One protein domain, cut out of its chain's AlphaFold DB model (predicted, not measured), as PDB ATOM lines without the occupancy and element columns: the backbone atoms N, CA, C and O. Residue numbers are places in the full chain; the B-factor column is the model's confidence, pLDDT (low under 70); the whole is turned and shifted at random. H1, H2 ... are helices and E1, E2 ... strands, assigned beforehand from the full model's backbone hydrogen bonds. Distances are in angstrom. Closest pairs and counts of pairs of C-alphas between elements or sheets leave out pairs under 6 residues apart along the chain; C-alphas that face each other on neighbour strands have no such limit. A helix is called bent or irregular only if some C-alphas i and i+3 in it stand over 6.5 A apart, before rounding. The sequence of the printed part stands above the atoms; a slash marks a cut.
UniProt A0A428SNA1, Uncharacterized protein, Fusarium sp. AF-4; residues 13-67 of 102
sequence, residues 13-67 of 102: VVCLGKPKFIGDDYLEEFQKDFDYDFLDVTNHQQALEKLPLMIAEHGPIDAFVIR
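Overview. This is residues 13 to 67 of the 102 residues of an uncharacterized protein of Fusarium sp. AF-4 (UniProt A0A428SNA1). A small sheet of three parallel strands stands in the middle, with a helix out to each side: H1 only grazes it, and the longer H2 packs on it with residues 44 to 54. Residues 20 to 26, of which 24 to 26 belong to H1, stand free. The printed part has 55 residues and runs E1, H1, E2, H2, E3; the sheet's order is E2, E1, E3, and the class is mixed, helices and strands. The whole is compact, with a radius of gyration of the C-alphas of 11.6 A and spans of 31 by 23 by 14 A.

Along the chain. E1, residues 13 to 16, begins at C-alpha 13 (-50.817, -30.525, -40.878) and is 10.1 A long. H1, residues 24 to 33, is 15.1 A long. E2, residues 35 to 39, is 13.4 A long. H2, residues 44 to 58, is 20.5 A long and only just irregular: C-alphas 49 and 52 are 6.7 A apart. E3, residues 63 to 66, is 9.7 A long and ends at C-alpha 66 (-55.967, -34.581, -32.541).

Arrangement. E1 is the inner strand, parallel to E2 at 17 degrees, with N 15 and O 37 2.9 A apart, within hydrogen-bond range. E1 and E3 are parallel at 24 degrees, with N 65 and O 14 2.9 A apart, also within range. E1, H1, E2 form a strand-helix-strand unit, two parallel neighbour strands with a helix between, and E2, H2, E3 a split one, with E1 between its strands; both crossovers are right-handed. H1 is on the sheet but only grazes it, with residues 27 to 31; its closest C-alphas to E2 are those of Phe 30 and Tyr 36, 7.7 A. H2 is on the sheet; its closest C-alphas to E2 are those of Leu 51 and Leu 39, 7.7 A. H1 and H2 are apart. O i to N i+4 pairs are within range in 4 of 6 for H1 and 9 of 11 for H2.

Size, cuts and confidence. The C-alphas farthest apart, those of Asp 25 and Gln 45, are 31.8 A apart. The printed part has no cut and no long link. Mean pLDDT of the printed part is 89.5, and no printed residue is under 70.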
ATOM      1  N   VAL A  13     -49.788 -30.018 -41.784       94.25
ATOM      2  CA  VAL A  13     -50.817 -30.525 -40.878       94.25
ATOM      3  C   VAL A  13     -50.459 -31.941 -40.455       94.25
ATOM      4  O   VAL A  13     -50.363 -32.836 -41.288       94.25
ATOM      5  N   VAL A  14     -50.304 -32.159 -39.148       93.81
ATOM      6  CA  VAL A  14     -49.920 -33.467 -38.603       93.81
ATOM      7  C   VAL A  14     -51.052 -34.082 -37.793       93.81
ATOM      8  O   VAL A  14     -51.543 -33.486 -36.832       93.81
ATOM      9  N   CYS A  15     -51.450 -35.307 -38.133       91.88
ATOM     10  CA  CYS A  15     -52.396 -36.080 -37.334       91.88
ATOM     11  C   CYS A  15     -51.680 -36.944 -36.291       91.88
ATOM     12  O   CYS A  15     -50.740 -37.670 -36.610       91.88
ATOM     13  N   LEU A  16     -52.137 -36.895 -35.037       89.44
ATOM     14  CA  LEU A  16     -51.648 -37.804 -33.998       89.44
ATOM     15  C   LEU A  16     -52.394 -39.140 -34.093       89.44
ATOM     16  O   LEU A  16     -53.571 -39.243 -33.737       89.44
ATOM     17  N   GLY A  17     -51.683 -40.158 -34.567       84.81
ATOM     18  CA  GLY A  17     -52.185 -41.497 -34.840       84.81
ATOM     19  C   GLY A  17     -52.696 -41.661 -36.273       84.81
ATOM     20  O   GLY A  17     -53.292 -40.758 -36.859       84.81
ATOM     21  N   LYS A  18     -52.510 -42.860 -36.836       82.69
ATOM     22  CA  LYS A  18     -52.951 -43.160 -38.204       82.69
ATOM     23  C   LYS A  18     -54.489 -43.118 -38.323       82.69
ATOM     24  O   LYS A  18     -55.188 -43.799 -37.554       82.69
ATOM     25  N   PRO A  19     -55.062 -42.361 -39.277       80.38
ATOM     26  CA  PRO A  19     -56.492 -42.414 -39.557       80.38
ATOM     27  C   PRO A  19     -56.890 -43.804 -40.080       80.38
ATOM     28  O   PRO A  19     -56.238 -44.358 -40.956       80.38
ATOM     29  N   LYS A  20     -57.949 -44.393 -39.506       78.94
ATOM     30  CA  LYS A  20     -58.436 -45.748 -39.861       78.94
ATOM     31  C   LYS A  20     -59.732 -45.763 -40.675       78.94
ATOM     32  O   LYS A  20     -60.082 -46.799 -41.217       78.94
ATOM     33  N   PHE A  21     -60.470 -44.655 -40.681       81.25
ATOM     34  CA  PHE A  21     -61.835 -44.575 -41.221       81.25
ATOM     35  C   PHE A  21     -62.043 -43.319 -42.079       81.25
ATOM     36  O   PHE A  21     -63.167 -42.850 -42.219       81.25
ATOM     37  N   ILE A  22     -60.954 -42.729 -42.572       83.50
ATOM     38  CA  ILE A  22     -61.001 -41.659 -43.570       83.50
ATOM     39  C   ILE A  22     -60.862 -42.329 -44.934       83.50
ATOM     40  O   ILE A  22     -60.046 -43.239 -45.066       83.50
ATOM     41  N   GLY A  23     -61.692 -41.913 -45.889       87.81
ATOM     42  CA  GLY A  23     -61.578 -42.346 -47.278       87.81
ATOM     43  C   GLY A  23     -60.343 -41.740 -47.939       87.81
ATOM     44  O   GLY A  23     -59.942 -40.620 -47.608       87.81
ATOM     45  N   ASP A  24     -59.732 -42.495 -48.850       88.44
ATOM     46  CA  ASP A  24     -58.545 -42.047 -49.582       88.44
ATOM     47  C   ASP A  24     -58.861 -40.822 -50.457       88.44
ATOM     48  O   ASP A  24     -58.051 -39.908 -50.550       88.44
ATOM     49  N   ASP A  25     -60.085 -40.741 -50.988       93.00
ATOM     50  CA  ASP A  25     -60.614 -39.612 -51.760       93.00
ATOM     51  C   ASP A  25     -60.578 -38.290 -50.980       93.00
ATOM     52  O   ASP A  25     -60.088 -37.274 -51.477       93.00
ATOM     53  N   TYR A  26     -61.024 -38.318 -49.724       91.38
ATOM     54  CA  TYR A  26     -60.957 -37.156 -48.843       91.38
ATOM     55  C   TYR A  26     -59.510 -36.752 -48.553       91.38
ATOM     56  O   TYR A  26     -59.187 -35.565 -48.512       91.38
ATOM     57  N   LEU A  27     -58.630 -37.732 -48.330       90.00
ATOM     58  CA  LEU A  27     -57.238 -37.458 -47.991       90.00
ATOM     59  C   LEU A  27     -56.465 -36.880 -49.184       90.00
ATOM     60  O   LEU A  27     -55.691 -35.940 -49.009       90.00
ATOM     61  N   GLU A  28     -56.703 -37.403 -50.385       92.19
ATOM     62  CA  GLU A  28     -56.148 -36.885 -51.634       92.19
ATOM     63  C   GLU A  28     -56.608 -35.453 -51.908       92.19
ATOM     64  O   GLU A  28     -55.806 -34.606 -52.303       92.19
ATOM     65  N   GLU A  29     -57.890 -35.155 -51.681       93.94
ATOM     66  CA  GLU A  29     -58.402 -33.793 -51.808       93.94
ATOM     67  C   GLU A  29     -57.770 -32.858 -50.770       93.94
ATOM     68  O   GLU A  29     -57.292 -31.785 -51.132       93.94
ATOM     69  N   PHE A  30     -57.653 -33.297 -49.516       92.69
ATOM     70  CA  PHE A  30     -57.027 -32.527 -48.439       92.69
ATOM     71  C   PHE A  30     -55.545 -32.206 -48.715       92.69
ATOM     72  O   PHE A  30     -55.081 -31.095 -48.450       92.69
ATOM     73  N   GLN A  31     -54.794 -33.143 -49.302       92.25
ATOM     74  CA  GLN A  31     -53.378 -32.956 -49.652       92.25
ATOM     75  C   GLN A  31     -53.142 -31.946 -50.795       92.25
ATOM     76  O   GLN A  31     -52.011 -31.496 -51.037       92.25
ATOM     77  N   LYS A  32     -54.197 -31.533 -51.513       93.69
ATOM     78  CA  LYS A  32     -54.086 -30.455 -52.509       93.69
ATOM     79  C   LYS A  32     -53.765 -29.124 -51.843       93.69
ATOM     80  O   LYS A  32     -52.896 -28.413 -52.346       93.69
ATOM     81  N   ASP A  33     -54.372 -28.856 -50.693       93.62
ATOM     82  CA  ASP A  33     -54.241 -27.585 -49.979       93.62
ATOM     83  C   ASP A  33     -53.201 -27.643 -48.848       93.62
ATOM     84  O   ASP A  33     -52.554 -26.638 -48.545       93.62
ATOM     85  N   PHE A  34     -52.985 -28.825 -48.261       94.19
ATOM     86  CA  PHE A  34     -52.134 -29.012 -47.084       94.19
ATOM     87  C   PHE A  34     -51.023 -30.034 -47.313       94.19
ATOM     88  O   PHE A  34     -51.188 -31.006 -48.045       94.19
ATOM     89  N   ASP A  35     -49.892 -29.839 -46.637       94.19
ATOM     90  CA  ASP A  35     -48.871 -30.876 -46.500       94.19
ATOM     91  C   ASP A  35     -49.246 -31.767 -45.307       94.19
ATOM     92  O   ASP A  35     -49.033 -31.403 -44.146       94.19
ATOM     93  N   TYR A  36     -49.938 -32.871 -45.592       93.31
ATOM     94  CA  TYR A  36     -50.484 -33.762 -44.571       93.31
ATOM     95  C   TYR A  36     -49.515 -34.887 -44.226       93.31
ATOM     96  O   TYR A  36     -49.069 -35.629 -45.099       93.31
ATOM     97  N   ASP A  37     -49.309 -35.090 -42.930       92.75
ATOM     98  CA  ASP A  37     -48.535 -36.203 -42.394       92.75
ATOM     99  C   ASP A  37     -49.219 -36.780 -41.142       92.75
ATOM    100  O   ASP A  37     -50.102 -36.157 -40.539       92.75
ATOM    101  N   PHE A  38     -48.830 -37.978 -40.716       92.31
ATOM    102  CA  PHE A  38     -49.321 -38.568 -39.475       92.31
ATOM    103  C   PHE A  38     -48.177 -39.114 -38.631       92.31
ATOM    104  O   PHE A  38     -47.264 -39.779 -39.108       92.31
ATOM    105  N   LEU A  39     -48.270 -38.885 -37.325       91.12
ATOM    106  CA  LEU A  39     -47.337 -39.429 -36.358       91.12
ATOM    107  C   LEU A  39     -47.955 -40.666 -35.710       91.12
ATOM    108  O   LEU A  39     -48.982 -40.565 -35.040       91.12
ATOM    109  N   ASP A  40     -47.343 -41.837 -35.888       89.44
ATOM    110  CA  ASP A  40     -47.850 -43.083 -35.305       89.44
ATOM    111  C   ASP A  40     -47.580 -43.150 -33.789       89.44
ATOM    112  O   ASP A  40     -46.532 -43.619 -33.323       89.44
ATOM    113  N   VAL A  41     -48.520 -42.597 -33.019       87.12
ATOM    114  CA  VAL A  41     -48.516 -42.540 -31.551       87.12
ATOM    115  C   VAL A  41     -49.883 -42.923 -30.998       87.12
ATOM    116  O   VAL A  41     -50.921 -42.554 -31.546       87.12
ATOM    117  N   THR A  42     -49.888 -43.644 -29.876       82.62
ATOM    118  CA  THR A  42     -51.129 -44.094 -29.217       82.62
ATOM    119  C   THR A  42     -51.364 -43.463 -27.849       82.62
ATOM    120  O   THR A  42     -52.421 -43.662 -27.254       82.62
ATOM    121  N   ASN A  43     -50.380 -42.744 -27.308       83.00
ATOM    122  CA  ASN A  43     -50.465 -42.120 -25.993       83.00
ATOM    123  C   ASN A  43     -49.623 -40.837 -25.917       83.00
ATOM    124  O   ASN A  43     -48.804 -40.548 -26.788       83.00
ATOM    125  N   HIS A  44     -49.843 -40.076 -24.846       82.25
ATOM    126  CA  HIS A  44     -49.176 -38.799 -24.604       82.25
ATOM    127  C   HIS A  44     -47.649 -38.930 -24.494       82.25
ATOM    128  O   HIS A  44     -46.927 -38.101 -25.036       82.25
ATOM    129  N   GLN A  45     -47.150 -39.983 -23.841       86.00
ATOM    130  CA  GLN A  45     -45.712 -40.181 -23.647       86.00
ATOM    131  C   GLN A  45     -44.982 -40.402 -24.979       86.00
ATOM    132  O   GLN A  45     -43.999 -39.723 -25.258       86.00
ATOM    133  N   GLN A  46     -45.513 -41.262 -25.849       87.44
ATOM    134  CA  GLN A  46     -44.956 -41.478 -27.185       87.44
ATOM    135  C   GLN A  46     -45.011 -40.211 -28.047       87.44
ATOM    136  O   GLN A  46     -44.106 -39.970 -28.841       87.44
ATOM    137  N   ALA A  47     -46.059 -39.390 -27.903       87.56
ATOM    138  CA  ALA A  47     -46.141 -38.108 -28.599       87.56
ATOM    139  C   ALA A  47     -45.029 -37.151 -28.145       87.56
ATOM    140  O   ALA A  47     -44.367 -36.560 -28.993       87.56
ATOM    141  N   LEU A  48     -44.773 -37.050 -26.835       89.12
ATOM    142  CA  LEU A  48     -43.683 -36.231 -26.293       89.12
ATOM    143  C   LEU A  48     -42.300 -36.680 -26.781       89.12
ATOM    144  O   LEU A  48     -41.437 -35.838 -27.010       89.12
ATOM    145  N   GLU A  49     -42.093 -37.984 -26.952       92.62
ATOM    146  CA  GLU A  49     -40.822 -38.542 -27.425       92.62
ATOM    147  C   GLU A  49     -40.621 -38.331 -28.934       92.62
ATOM    148  O   GLU A  49     -39.530 -37.964 -29.369       92.62
ATOM    149  N   LYS A  50     -41.664 -38.542 -29.748       91.94
ATOM    150  CA  LYS A  50     -41.535 -38.552 -31.215       91.94
ATOM    151  C   LYS A  50     -41.766 -37.197 -31.889       91.94
ATOM    152  O   LYS A  50     -41.192 -36.953 -32.948       91.94
ATOM    153  N   LEU A  51     -42.576 -36.306 -31.311       91.25
ATOM    154  CA  LEU A  51     -42.851 -34.991 -31.907       91.25
ATOM    155  C   LEU A  51     -41.587 -34.137 -32.106       91.25
ATOM    156  O   LEU A  51     -41.433 -33.587 -33.196       91.25
ATOM    157  N   PRO A  52     -40.658 -34.034 -31.132       93.25
ATOM    158  CA  PRO A  52     -39.436 -33.257 -31.325       93.25
ATOM    159  C   PRO A  52     -38.571 -33.788 -32.472       93.25
ATOM    160  O   PRO A  52     -38.009 -32.998 -33.226       93.25
ATOM    161  N   LEU A  53     -38.508 -35.115 -32.637       94.50
ATOM    162  CA  LEU A  53     -37.768 -35.764 -33.722       94.50
ATOM    163  C   LEU A  53     -38.380 -35.420 -35.086       94.50
ATOM    164  O   LEU A  53     -37.670 -34.997 -35.993       94.50
ATOM    165  N   MET A  54     -39.708 -35.498 -35.196       91.69
ATOM    166  CA  MET A  54     -40.437 -35.148 -36.418       91.69
ATOM    167  C   MET A  54     -40.265 -33.671 -36.803       91.69
ATOM    168  O   MET A  54     -40.163 -33.344 -37.985       91.69
ATOM    169  N   ILE A  55     -40.238 -32.770 -35.818       93.19
ATOM    170  CA  ILE A  55     -40.001 -31.339 -36.054       93.19
ATOM    171  C   ILE A  55     -38.556 -31.098 -36.504       93.19
ATOM    172  O   ILE A  55     -38.320 -30.256 -37.367       93.19
ATOM    173  N   ALA A  56     -37.590 -31.834 -35.948       93.56
ATOM    174  CA  ALA A  56     -36.188 -31.721 -36.339       93.56
ATOM    175  C   ALA A  56     -35.931 -32.225 -37.770       93.56
ATOM    176  O   ALA A  56     -35.145 -31.620 -38.491       93.56
ATOM    177  N   GLU A  57     -36.595 -33.306 -38.181       92.62
ATOM    178  CA  GLU A  57     -36.401 -33.927 -39.497       92.62
ATOM    179  C   GLU A  57     -37.177 -33.214 -40.616       92.62
ATOM    180  O   GLU A  57     -36.631 -32.969 -41.689       92.62
ATOM    181  N   HIS A  58     -38.429 -32.828 -40.366       89.31
ATOM    182  CA  HIS A  58     -39.326 -32.306 -41.405       89.31
ATOM    183  C   HIS A  58     -39.632 -30.807 -41.262       89.31
ATOM    184  O   HIS A  58     -40.312 -30.223 -42.105       89.31
ATOM    185  N   GLY A  59     -39.168 -30.170 -40.185       89.06
ATOM    186  CA  GLY A  59     -39.414 -28.758 -39.913       89.06
ATOM    187  C   GLY A  59     -40.717 -28.472 -39.149       89.06
ATOM    188  O   GLY A  59     -41.355 -29.378 -38.598       89.06
ATOM    189  N   PRO A  60     -41.110 -27.187 -39.058       92.94
ATOM    190  CA  PRO A  60     -42.203 -26.734 -38.203       92.94
ATOM    191  C   PRO A  60     -43.567 -27.278 -38.644       92.94
ATOM    192  O   PRO A  60     -43.810 -27.529 -39.822       92.94
ATOM    193  N   ILE A  61     -44.469 -27.429 -37.675       92.81
ATOM    194  CA  ILE A  61     -45.851 -27.878 -37.877       92.81
ATOM    195  C   ILE A  61     -46.768 -26.672 -37.674       92.81
ATOM    196  O   ILE A  61     -46.655 -25.988 -36.656       92.81
ATOM    197  N   ASP A  62     -47.672 -26.418 -38.620       93.19
ATOM    198  CA  ASP A  62     -48.605 -25.287 -38.536       93.19
ATOM    199  C   ASP A  62     -49.906 -25.665 -37.828       93.19
ATOM    200  O   ASP A  62     -50.523 -24.828 -37.170       93.19
ATOM    201  N   ALA A  63     -50.329 -26.927 -37.950       91.38
ATOM    202  CA  ALA A  63     -51.557 -27.417 -37.340       91.38
ATOM    203  C   ALA A  63     -51.463 -28.887 -36.911       91.38
ATOM    204  O   ALA A  63     -50.811 -29.711 -37.555       91.38
ATOM    205  N   PHE A  64     -52.189 -29.222 -35.843       90.19
ATOM    206  CA  PHE A  64     -52.361 -30.594 -35.371       90.19
ATOM    207  C   PHE A  64     -53.810 -31.051 -35.502       90.19
ATOM    208  O   PHE A  64     -54.735 -30.349 -35.094       90.19
ATOM    209  N   VAL A  65     -53.995 -32.280 -35.982       88.19
ATOM    210  CA  VAL A  65     -55.275 -32.992 -35.936       88.19
ATOM    211  C   VAL A  65     -55.210 -34.013 -34.808       88.19
ATOM    212  O   VAL A  65     -54.609 -35.082 -34.936       88.19
ATOM    213  N   ILE A  66     -55.847 -33.682 -33.688       82.38
ATOM    214  CA  ILE A  66     -55.967 -34.581 -32.541       82.38
ATOM    215  C   ILE A  66     -57.324 -35.263 -32.629       82.38
ATOM    216  O   ILE A  66     -58.369 -34.658 -32.389       82.38
ATOM    217  N   ARG A  67     -57.317 -36.551 -32.973       74.31
ATOM    218  CA  ARG A  67     -58.529 -37.360 -32.888       74.31
ATOM    219  C   ARG A  67     -58.798 -37.600 -31.411       74.31
ATOM    220  O   ARG A  67     -58.041 -38.319 -30.763       74.31
TER     221      ARG A  67